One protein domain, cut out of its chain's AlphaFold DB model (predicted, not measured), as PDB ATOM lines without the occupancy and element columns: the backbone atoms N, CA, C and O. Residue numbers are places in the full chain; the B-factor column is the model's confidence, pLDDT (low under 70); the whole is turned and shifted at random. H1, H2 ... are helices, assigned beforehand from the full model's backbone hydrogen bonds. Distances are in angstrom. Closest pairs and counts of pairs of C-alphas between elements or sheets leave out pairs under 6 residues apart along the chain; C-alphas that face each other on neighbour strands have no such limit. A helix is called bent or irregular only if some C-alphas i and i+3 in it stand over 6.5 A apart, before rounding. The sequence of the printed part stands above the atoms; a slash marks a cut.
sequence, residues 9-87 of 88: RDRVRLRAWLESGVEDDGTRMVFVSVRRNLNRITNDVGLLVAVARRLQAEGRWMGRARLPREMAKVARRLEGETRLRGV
ATOM      1  N   ARG A   9     188.714 213.538 124.481       89.88
ATOM      2  CA  ARG A   9     189.089 214.439 125.573       89.88
ATOM      3  C   ARG A   9     188.799 213.828 126.943       89.88
ATOM      4  O   ARG A   9     189.641 213.917 127.834       89.88
ATOM      5  N   ASP A  10     187.639 213.194 127.106       91.62
ATOM      6  CA  ASP A  10     187.283 212.526 128.363       91.62
ATOM      7  C   ASP A  10     188.242 211.366 128.646       91.62
ATOM      8  O   ASP A  10     188.687 211.197 129.776       91.62
ATOM      9  N   ARG A  11     188.635 210.608 127.613       92.62
ATOM     10  CA  ARG A  11     189.605 209.508 127.749       92.62
ATOM     11  C   ARG A  11     190.970 209.994 128.221       92.62
ATOM     12  O   ARG A  11     191.556 209.354 129.088       92.62
ATOM     13  N   VAL A  12     191.474 211.096 127.662       93.81
ATOM     14  CA  VAL A  12     192.759 211.682 128.079       93.81
ATOM     15  C   VAL A  12     192.697 212.124 129.540       93.81
ATOM     16  O   VAL A  12     193.584 211.778 130.313       93.81
ATOM     17  N   ARG A  13     191.622 212.812 129.945       93.31
ATOM     18  CA  ARG A  13     191.427 213.247 131.339       93.31
ATOM     19  C   ARG A  13     191.366 212.083 132.314       93.31
ATOM     20  O   ARG A  13     192.081 212.086 133.305       93.31
ATOM     21  N   LEU A  14     190.551 211.074 132.013       93.94
ATOM     22  CA  LEU A  14     190.412 209.903 132.877       93.94
ATOM     23  C   LEU A  14     191.736 209.141 133.019       93.94
ATOM     24  O   LEU A  14     192.032 208.659 134.104       93.94
ATOM     25  N   ARG A  15     192.553 209.064 131.959       95.81
ATOM     26  CA  ARG A  15     193.903 208.481 132.042       95.81
ATOM     27  C   ARG A  15     194.829 209.305 132.934       95.81
ATOM     28  O   ARG A  15     195.425 208.743 133.840       95.81
ATOM     29  N   ALA A  16     194.884 210.620 132.733       94.75
ATOM     30  CA  ALA A  16     195.692 211.505 133.572       94.75
ATOM     31  C   ALA A  16     195.270 211.445 135.051       94.75
ATOM     32  O   ALA A  16     196.115 211.446 135.944       94.75
ATOM     33  N   TRP A  17     193.966 211.337 135.319       96.25
ATOM     34  CA  TRP A  17     193.440 211.129 136.666       96.25
ATOM     35  C   TRP A  17     193.850 209.769 137.247       96.25
ATOM     36  O   TRP A  17     194.255 209.716 138.402       96.25
ATOM     37  N   LEU A  18     193.814 208.682 136.466       96.31
ATOM     38  CA  LEU A  18     194.287 207.362 136.920       96.31
ATOM     39  C   LEU A  18     195.777 207.364 137.287       96.31
ATOM     40  O   LEU A  18     196.180 206.640 138.191       96.31
ATOM     41  N   GLU A  19     196.584 208.155 136.582       97.25
ATOM     42  CA  GLU A  19     198.029 208.257 136.813       97.25
ATOM     43  C   GLU A  19     198.378 209.171 137.994       97.25
ATOM     44  O   GLU A  19     199.277 208.857 138.771       97.25
ATOM     45  N   SER A  20     197.683 210.304 138.134       96.25
ATOM     46  CA  SER A  20     198.034 211.348 139.111       96.25
ATOM     47  C   SER A  20     197.152 211.378 140.362       96.25
ATOM     48  O   SER A  20     197.550 211.951 141.371       96.25
ATOM     49  N   GLY A  21     195.941 210.819 140.303       94.44
ATOM     50  CA  GLY A  21     194.914 210.918 141.344       94.44
ATOM     51  C   GLY A  21     194.299 212.314 141.517       94.44
ATOM     52  O   GLY A  21     193.408 212.488 142.349       94.44
ATOM     53  N   VAL A  22     194.748 213.316 140.754       92.62
ATOM     54  CA  VAL A  22     194.300 214.706 140.902       92.62
ATOM     55  C   VAL A  22     193.004 214.919 140.129       92.62
ATOM     56  O   VAL A  22     192.971 214.822 138.903       92.62
ATOM     57  N   GLU A  23     191.929 215.234 140.848       93.88
ATOM     58  CA  GLU A  23     190.637 215.574 140.252       93.88
ATOM     59  C   GLU A  23     190.549 217.075 139.945       93.88
ATOM     60  O   GLU A  23     190.671 217.913 140.837       93.88
ATOM     61  N   ASP A  24     190.294 217.409 138.677       91.88
ATOM     62  CA  ASP A  24     189.900 218.747 138.239       91.88
ATOM     63  C   ASP A  24     188.389 218.816 137.940       91.88
ATOM     64  O   ASP A  24     187.694 217.797 137.839       91.88
ATOM     65  N   ASP A  25     187.855 220.026 137.751       94.44
ATOM     66  CA  ASP A  25     186.431 220.220 137.436       94.44
ATOM     67  C   ASP A  25     185.992 219.462 136.174       94.44
ATOM     68  O   ASP A  25     184.864 218.967 136.088       94.44
ATOM     69  N   GLY A  26     186.891 219.330 135.196       91.50
ATOM     70  CA  GLY A  26     186.637 218.574 133.977       91.50
ATOM     71  C   GLY A  26     186.404 217.091 134.254       91.50
ATOM     72  O   GLY A  26     185.442 216.514 133.746       91.50
ATOM     73  N   THR A  27     187.258 216.483 135.067       93.75
ATOM     74  CA  THR A  27     187.182 215.077 135.477       93.75
ATOM     75  C   THR A  27     185.951 214.832 136.345       93.75
ATOM     76  O   THR A  27     185.181 213.906 136.076       93.75
ATOM     77  N   ARG A  28     185.666 215.737 137.291       94.81
ATOM     78  CA  ARG A  28     184.445 215.702 138.107       94.81
ATOM     79  C   ARG A  28     183.177 215.688 137.249       94.81
ATOM     80  O   ARG A  28     182.264 214.893 137.484       94.81
ATOM     81  N   MET A  29     183.113 216.532 136.215       93.00
ATOM     82  CA  MET A  29     181.979 216.553 135.283       93.00
ATOM     83  C   MET A  29     181.810 215.232 134.524       93.00
ATOM     84  O   MET A  29     180.675 214.774 134.343       93.00
ATOM     85  N   VAL A  30     182.914 214.600 134.111       92.25
ATOM     86  CA  VAL A  30     182.876 213.280 133.466       92.25
ATOM     87  C   VAL A  30     182.281 212.249 134.423       92.25
ATOM     88  O   VAL A  30     181.339 211.550 134.044       92.25
ATOM     89  N   PHE A  31     182.728 212.199 135.680       91.88
ATOM     90  CA  PHE A  31     182.179 211.263 136.667       91.88
ATOM     91  C   PHE A  31     180.693 211.492 136.953       91.88
ATOM     92  O   PHE A  31     179.921 210.530 137.012       91.88
ATOM     93  N   VAL A  32     180.247 212.746 137.058       92.81
ATOM     94  CA  VAL A  32     178.818 213.066 137.211       92.81
ATOM     95  C   VAL A  32     178.009 212.556 136.017       92.81
ATOM     96  O   VAL A  32     176.936 211.973 136.205       92.81
ATOM     97  N   SER A  33     178.517 212.747 134.798       89.31
ATOM     98  CA  SER A  33     177.875 212.255 133.576       89.31
ATOM     99  C   SER A  33     177.766 210.728 133.566       89.31
ATOM    100  O   SER A  33     176.682 210.190 133.325       89.31
ATOM    101  N   VAL A  34     178.851 210.023 133.912       88.06
ATOM    102  CA  VAL A  34     178.867 208.556 134.029       88.06
ATOM    103  C   VAL A  34     177.840 208.091 135.050       88.06
ATOM    104  O   VAL A  34     177.006 207.247 134.730       88.06
ATOM    105  N   ARG A  35     177.834 208.678 136.251       90.25
ATOM    106  CA  ARG A  35     176.917 208.289 137.330       90.25
ATOM    107  C   ARG A  35     175.453 208.432 136.921       90.25
ATOM    108  O   ARG A  35     174.656 207.539 137.189       90.25
ATOM    109  N   ARG A  36     175.099 209.515 136.221       90.19
ATOM    110  CA  ARG A  36     173.736 209.734 135.702       90.19
ATOM    111  C   ARG A  36     173.317 208.707 134.650       90.19
ATOM    112  O   ARG A  36     172.127 208.472 134.478       90.19
ATOM    113  N   ASN A  37     174.274 208.101 133.955       86.88
ATOM    114  CA  ASN A  37     174.019 207.152 132.876       86.88
ATOM    115  C   ASN A  37     174.366 205.702 133.249       86.88
ATOM    116  O   ASN A  37     174.230 204.822 132.402       86.88
ATOM    117  N   LEU A  38     174.775 205.425 134.493       86.25
ATOM    118  CA  LEU A  38     175.380 204.149 134.888       86.25
ATOM    119  C   LEU A  38     174.489 202.939 134.583       86.25
ATOM    120  O   LEU A  38     174.965 201.943 134.038       86.25
ATOM    121  N   ASN A  39     173.187 203.046 134.849       86.62
ATOM    122  CA  ASN A  39     172.229 201.977 134.555       86.62
ATOM    123  C   ASN A  39     172.162 201.673 133.054       86.62
ATOM    124  O   ASN A  39     172.202 200.517 132.641       86.62
ATOM    125  N   ARG A  40     172.117 202.718 132.222       86.00
ATOM    126  CA  ARG A  40     172.103 202.568 130.767       86.00
ATOM    127  C   ARG A  40     173.411 201.966 130.257       86.00
ATOM    128  O   ARG A  40     173.368 201.054 129.444       86.00
ATOM    129  N   ILE A  41     174.549 202.447 130.756       85.06
ATOM    130  CA  ILE A  41     175.880 201.929 130.407       85.06
ATOM    131  C   ILE A  41     175.959 200.435 130.722       85.06
ATOM    132  O   ILE A  41     176.381 199.646 129.882       85.06
ATOM    133  N   THR A  42     175.514 200.048 131.916       88.38
ATOM    134  CA  THR A  42     175.529 198.654 132.374       88.38
ATOM    135  C   THR A  42     174.664 197.770 131.478       88.38
ATOM    136  O   THR A  42     175.114 196.709 131.046       88.38
ATOM    137  N   ASN A  43     173.462 198.231 131.125       86.25
ATOM    138  CA  ASN A  43     172.573 197.513 130.213       86.25
ATOM    139  C   ASN A  43     173.169 197.380 128.803       86.25
ATOM    140  O   ASN A  43     173.145 196.292 128.231       86.25
ATOM    141  N   ASP A  44     173.742 198.459 128.260       87.44
ATOM    142  CA  ASP A  44     174.363 198.471 126.929       87.44
ATOM    143  C   ASP A  44     175.578 197.521 126.876       87.44
ATOM    144  O   ASP A  44     175.734 196.756 125.922       87.44
ATOM    145  N   VAL A  45     176.417 197.508 127.922       88.62
ATOM    146  CA  VAL A  45     177.547 196.571 128.056       88.62
ATOM    147  C   VAL A  45     177.056 195.131 128.200       88.62
ATOM    148  O   VAL A  45     177.574 194.242 127.525       88.62
ATOM    149  N   GLY A  46     176.037 194.887 129.027       90.50
ATOM    150  CA  GLY A  46     175.438 193.561 129.185       90.50
ATOM    151  C   GLY A  46     174.900 193.011 127.863       90.50
ATOM    152  O   GLY A  46     175.187 191.868 127.498       90.50
ATOM    153  N   LEU A  47     174.200 193.850 127.095       89.50
ATOM    154  CA  LEU A  47     173.719 193.503 125.759       89.50
ATOM    155  C   LEU A  47     174.878 193.197 124.804       89.50
ATOM    156  O   LEU A  47     174.833 192.193 124.090       89.50
ATOM    157  N   LEU A  48     175.930 194.020 124.807       87.31
ATOM    158  CA  LEU A  48     177.116 193.794 123.980       87.31
ATOM    159  C   LEU A  48     177.775 192.443 124.291       87.31
ATOM    160  O   LEU A  48     178.105 191.699 123.368       87.31
ATOM    161  N   VAL A  49     177.924 192.096 125.572       91.88
ATOM    162  CA  VAL A  49     178.477 190.804 126.011       91.88
ATOM    163  C   VAL A  49     177.587 189.639 125.570       91.88
ATOM    164  O   VAL A  49     178.097 188.626 125.092       91.88
ATOM    165  N   ALA A  50     176.264 189.768 125.686       92.12
ATOM    166  CA  ALA A  50     175.332 188.735 125.236       92.12
ATOM    167  C   ALA A  50     175.432 188.497 123.717       92.12
ATOM    168  O   ALA A  50     175.536 187.350 123.272       92.12
ATOM    169  N   VAL A  51     175.480 189.573 122.925       88.88
ATOM    170  CA  VAL A  51     175.692 189.504 121.470       88.88
ATOM    171  C   VAL A  51     177.040 188.861 121.148       88.88
ATOM    172  O   VAL A  51     177.110 187.986 120.286       88.88
ATOM    173  N   ALA A  52     178.100 189.247 121.858       88.44
ATOM    174  CA  ALA A  52     179.432 188.690 121.670       88.44
ATOM    175  C   ALA A  52     179.467 187.174 121.884       88.44
ATOM    176  O   ALA A  52     179.920 186.437 121.008       88.44
ATOM    177  N   ARG A  53     178.903 186.705 123.003       90.38
ATOM    178  CA  ARG A  53     178.776 185.274 123.310       90.38
ATOM    179  C   ARG A  53     177.999 184.528 122.231       90.38
ATOM    180  O   ARG A  53     178.414 183.448 121.818       90.38
ATOM    181  N   ARG A  54     176.900 185.109 121.739       91.62
ATOM    182  CA  ARG A  54     176.101 184.506 120.667       91.62
ATOM    183  C   ARG A  54     176.898 184.377 119.367       91.62
ATOM    184  O   ARG A  54     176.908 183.307 118.770       91.62
ATOM    185  N   LEU A  55     177.598 185.434 118.956       87.31
ATOM    186  CA  LEU A  55     178.439 185.417 117.755       87.31
ATOM    187  C   LEU A  55     179.600 184.427 117.873       87.31
ATOM    188  O   LEU A  55     179.942 183.775 116.889       87.31
ATOM    189  N   GLN A  56     180.197 184.301 119.058       87.06
ATOM    190  CA  GLN A  56     181.240 183.314 119.321       87.06
ATOM    191  C   GLN A  56     180.705 181.885 119.203       87.06
ATOM    192  O   GLN A  56     181.322 181.076 118.517       87.06
ATOM    193  N   ALA A  57     179.545 181.591 119.798       88.44
ATOM    194  CA  ALA A  57     178.899 180.282 119.693       88.44
ATOM    195  C   ALA A  57     178.536 179.912 118.242       88.44
ATOM    196  O   ALA A  57     178.589 178.745 117.870       88.44
ATOM    197  N   GLU A  58     178.213 180.901 117.407       86.31
ATOM    198  CA  GLU A  58     177.956 180.713 115.974       86.31
ATOM    199  C   GLU A  58     179.240 180.655 115.119       86.31
ATOM    200  O   GLU A  58     179.151 180.544 113.899       86.31
ATOM    201  N   GLY A  59     180.437 180.778 115.711       83.38
ATOM    202  CA  GLY A  59     181.710 180.814 114.975       83.38
ATOM    203  C   GLY A  59     181.926 182.093 114.152       83.38
ATOM    204  O   GLY A  59     182.810 182.158 113.302       83.38
ATOM    205  N   ARG A  60     181.130 183.139 114.397       81.94
ATOM    206  CA  ARG A  60     181.087 184.388 113.611       81.94
ATOM    207  C   ARG A  60     181.820 185.555 114.267       81.94
ATOM    208  O   ARG A  60     181.809 186.662 113.736       81.94
ATOM    209  N   TRP A  61     182.466 185.324 115.406       79.88
ATOM    210  CA  TRP A  61     183.184 186.355 116.161       79.88
ATOM    211  C   TRP A  61     184.312 187.018 115.352       79.88
ATOM    212  O   TRP A  61     184.418 188.241 115.322       79.88
ATOM    213  N   MET A  62     185.110 186.211 114.646       73.12
ATOM    214  CA  MET A  62     186.289 186.662 113.889       73.12
ATOM    215  C   MET A  62     185.976 187.041 112.431       73.12
ATOM    216  O   MET A  62     186.824 187.601 111.742       73.12
ATOM    217  N   GLY A  63     184.763 186.757 111.945       62.91
ATOM    218  CA  GLY A  63     184.383 186.917 110.542       62.91
ATOM    219  C   GLY A  63     183.160 187.807 110.381       62.91
ATOM    220  O   GLY A  63     182.029 187.322 110.361       62.91
ATOM    221  N   ARG A  64     183.367 189.115 110.184       61.47
ATOM    222  CA  ARG A  64     182.304 190.029 109.724       61.47
ATOM    223  C   ARG A  64     182.060 189.857 108.225       61.47
ATOM    224  O   ARG A  64     182.181 190.805 107.452       61.47
ATOM    225  N   ALA A  65     181.711 188.645 107.801       60.06
ATOM    226  CA  ALA A  65     181.124 188.466 106.486       60.06
ATOM    227  C   ALA A  65     179.861 189.336 106.411       60.06
ATOM    228  O   ALA A  65     179.018 189.328 107.317       60.06
ATOM    229  N   ARG A  66     179.757 190.139 105.350       65.81
ATOM    230  CA  ARG A  66     178.580 190.966 105.092       65.81
ATOM    231  C   ARG A  66     177.356 190.049 105.085       65.81
ATOM    232  O   ARG A  66     177.386 189.003 104.440       65.81
ATOM    233  N   LEU A  67     176.297 190.426 105.804       66.69
ATOM    234  CA  LEU A  67     175.057 189.650 105.797       66.69
ATOM    235  C   LEU A  67     174.589 189.454 104.344       66.69
ATOM    236  O   LEU A  67     174.585 190.434 103.584       66.69
ATOM    237  N   PRO A  68     174.168 188.238 103.951       70.81
ATOM    238  CA  PRO A  68     173.493 188.025 102.678       70.81
ATOM    239  C   PRO A  68     172.344 189.028 102.512       70.81
ATOM    240  O   PRO A  68     171.663 189.367 103.485       70.81
ATOM    241  N   ARG A  69     172.126 189.525 101.285       74.56
ATOM    242  CA  ARG A  69     171.170 190.620 101.008       74.56
ATOM    243  C   ARG A  69     169.778 190.372 101.597       74.56
ATOM    244  O   ARG A  69     169.171 191.311 102.105       74.56
ATOM    245  N   GLU A  70     169.313 189.127 101.581       77.06
ATOM    246  CA  GLU A  70     168.013 188.738 102.134       77.06
ATOM    247  C   GLU A  70     167.960 188.870 103.664       77.06
ATOM    248  O   GLU A  70     167.026 189.464 104.202       77.06
ATOM    249  N   MET A  71     169.017 188.473 104.379       73.94
ATOM    250  CA  MET A  71     169.101 188.689 105.829       73.94
ATOM    251  C   MET A  71     169.189 190.174 106.195       73.94
ATOM    252  O   MET A  71     168.626 190.600 107.201       73.94
ATOM    253  N   ALA A  72     169.823 190.992 105.352       73.69
ATOM    254  CA  ALA A  72     169.867 192.440 105.548       73.69
ATOM    255  C   ALA A  72     168.502 193.130 105.339       73.69
ATOM    256  O   ALA A  72     168.280 194.213 105.885       73.69
ATOM    257  N   LYS A  73     167.589 192.548 104.543       75.81
ATOM    258  CA  LYS A  73     166.199 193.030 104.421       75.81
ATOM    259  C   LYS A  73     165.385 192.669 105.664       75.81
ATOM    260  O   LYS A  73     164.695 193.532 106.199       75.81
ATOM    261  N   VAL A  74     165.514 191.430 106.147       79.50
ATOM    262  CA  VAL A  74     164.835 190.962 107.368       79.50
ATOM    263  C   VAL A  74     165.264 191.786 108.583       79.50
ATOM    264  O   VAL A  74     164.409 192.284 109.308       79.50
ATOM    265  N   ALA A  75     166.569 192.021 108.756       77.38
ATOM    266  CA  ALA A  75     167.086 192.859 109.840       77.38
ATOM    267  C   ALA A  75     166.489 194.278 109.815       77.38
ATOM    268  O   ALA A  75     166.000 194.758 110.833       77.38
ATOM    269  N   ARG A  76     166.436 194.919 108.636       76.19
ATOM    270  CA  ARG A  76     165.836 196.255 108.472       76.19
ATOM    271  C   ARG A  76     164.349 196.293 108.820       76.19
ATOM    272  O   ARG A  76     163.885 197.265 109.410       76.19
ATOM    273  N   ARG A  77     163.600 195.244 108.468       80.88
ATOM    274  CA  ARG A  77     162.180 195.129 108.818       80.88
ATOM    275  C   ARG A  77     161.987 195.019 110.332       80.88
ATOM    276  O   ARG A  77     161.205 195.780 110.892       80.88
ATOM    277  N   LEU A  78     162.745 194.139 110.988       76.94
ATOM    278  CA  LEU A  78     162.699 193.953 112.442       76.94
ATOM    279  C   LEU A  78     163.100 195.228 113.201       76.94
ATOM    280  O   LEU A  78     162.469 195.581 114.198       76.94
ATOM    281  N   GLU A  79     164.106 195.961 112.717       76.12
ATOM    282  CA  GLU A  79     164.480 197.271 113.265       76.12
ATOM    283  C   GLU A  79     163.330 198.283 113.157       76.12
ATOM    284  O   GLU A  79     163.049 198.991 114.125       76.12
ATOM    285  N   GLY A  80     162.638 198.332 112.013       73.25
ATOM    286  CA  GLY A  80     161.462 199.182 111.812       73.25
ATOM    287  C   GLY A  80     160.308 198.841 112.759       73.25
ATOM    288  O   GLY A  80     159.749 199.730 113.400       73.25
ATOM    289  N   GLU A  81     159.998 197.553 112.914       73.62
ATOM    290  CA  GLU A  81     158.946 197.055 113.814       73.62
ATOM    291  C   GLU A  81     159.265 197.340 115.292       73.62
ATOM    292  O   GLU A  81     158.394 197.765 116.054       73.62
ATOM    293  N   THR A  82     160.530 197.187 115.694       68.56
ATOM    294  CA  THR A  82     160.995 197.511 117.054       68.56
ATOM    295  C   THR A  82     160.862 199.008 117.343       68.56
ATOM    296  O   THR A  82     160.452 199.403 118.434       68.56
ATOM    297  N   ARG A  83     161.148 199.857 116.347       64.44
ATOM    298  CA  ARG A  83     161.023 201.317 116.459       64.44
ATOM    299  C   ARG A  83     159.575 201.768 116.629       64.44
ATOM    300  O   ARG A  83     159.329 202.690 117.392       64.44
ATOM    301  N   LEU A  84     158.632 201.104 115.959       61.34
ATOM    302  CA  LEU A  84     157.196 201.379 116.084       61.34
ATOM    303  C   LEU A  84     156.631 200.947 117.445       61.34
ATOM    304  O   LEU A  84     155.720 201.588 117.962       61.34
ATOM    305  N   ARG A  85     157.178 199.883 118.044       60.09
ATOM    306  CA  ARG A  85     156.762 199.402 119.373       60.09
ATOM    307  C   ARG A  85     157.298 200.250 120.529       60.09
ATOM    308  O   ARG A  85     156.617 200.355 121.536       60.09
ATOM    309  N   GLY A  86     158.471 200.870 120.387       49.66
ATOM    310  CA  GLY A  86     159.070 201.742 121.413       49.66
ATOM    311  C   GLY A  86     158.531 203.181 121.467       49.66
ATOM    312  O   GLY A  86     159.112 204.003 122.167       49.66
ATOM    313  N   VAL A  87     157.484 203.503 120.696       49.16
ATOM    314  CA  VAL A  87     156.826 204.829 120.632       49.16
ATOM    315  C   VAL A  87     155.467 204.826 121.366       49.16
ATOM    316  O   VAL A  87     154.733 205.808 121.315       49.16
TER     317      VAL A  87
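What this domain is: This is residues 9 to 87 of the 88 residues of an uncharacterized protein of archaeon (UniProt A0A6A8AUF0). An open, drawn-out chain of helices: the long, bent helix H2 is its spine, the short helix H1 packs on residues 26 to 30 at the first end of H2, and H3 lies apart beyond a long link at the other end. Residues 68 to 74 and 76 to 87, most of them in H3, stick out free. The printed part has 79 residues with three named helices, in the order H1, H2, H3, and no named strand; the class is all helix. The whole is extended, with a radius of gyration of the C-alphas of 19.1 A, and spans 53 by 35 by 19 A, only just flat.

Where its parts are: Find C-alpha 9 at (189.089, 214.439, 125.573); from there H1, residues 9 to 20, runs 16.5 A. Next comes H2, residues 25 to 57, assigned as one helix by its hydrogen bonds but bent: C-alphas 36 and 39 are 8.0 A apart. Its arm H2a, residues 25 to 36, measures 16.6 A, and its arm H2b, residues 39 to 57, runs 27.1 A to C-alpha 57 at (178.899, 180.282, 119.693). H3, residues 69 to 85, runs 24.9 A and ends at C-alpha 85, (156.762, 199.402, 119.373).

How they stand to each other: Look at the C-alphas of Arg 13 and Thr 27, 6.2 A apart, the closest of H1 and H2a, which touch. Their lines stand at 72 degrees, only just about perpendicular. H2a and H2b stand at a steep tilt of 69 degrees, only just short of about perpendicular. H2b and H3 touch no helix. In H1, H2a, H2b and H3 every O i to N i+4 pair is within hydrogen-bond range.

The domain as a whole: The C-alphas farthest apart, those of Val 22 and Glu 70, are 53.6 A apart. The printed part has no cut. The link from H1 to H2 is tight; that from H2 to H3, 11 residues, is long. Check the B-factor column: the mean pLDDT of the printed part is 83.5, and residues 63 to 67 and 82 to 87 are under 70.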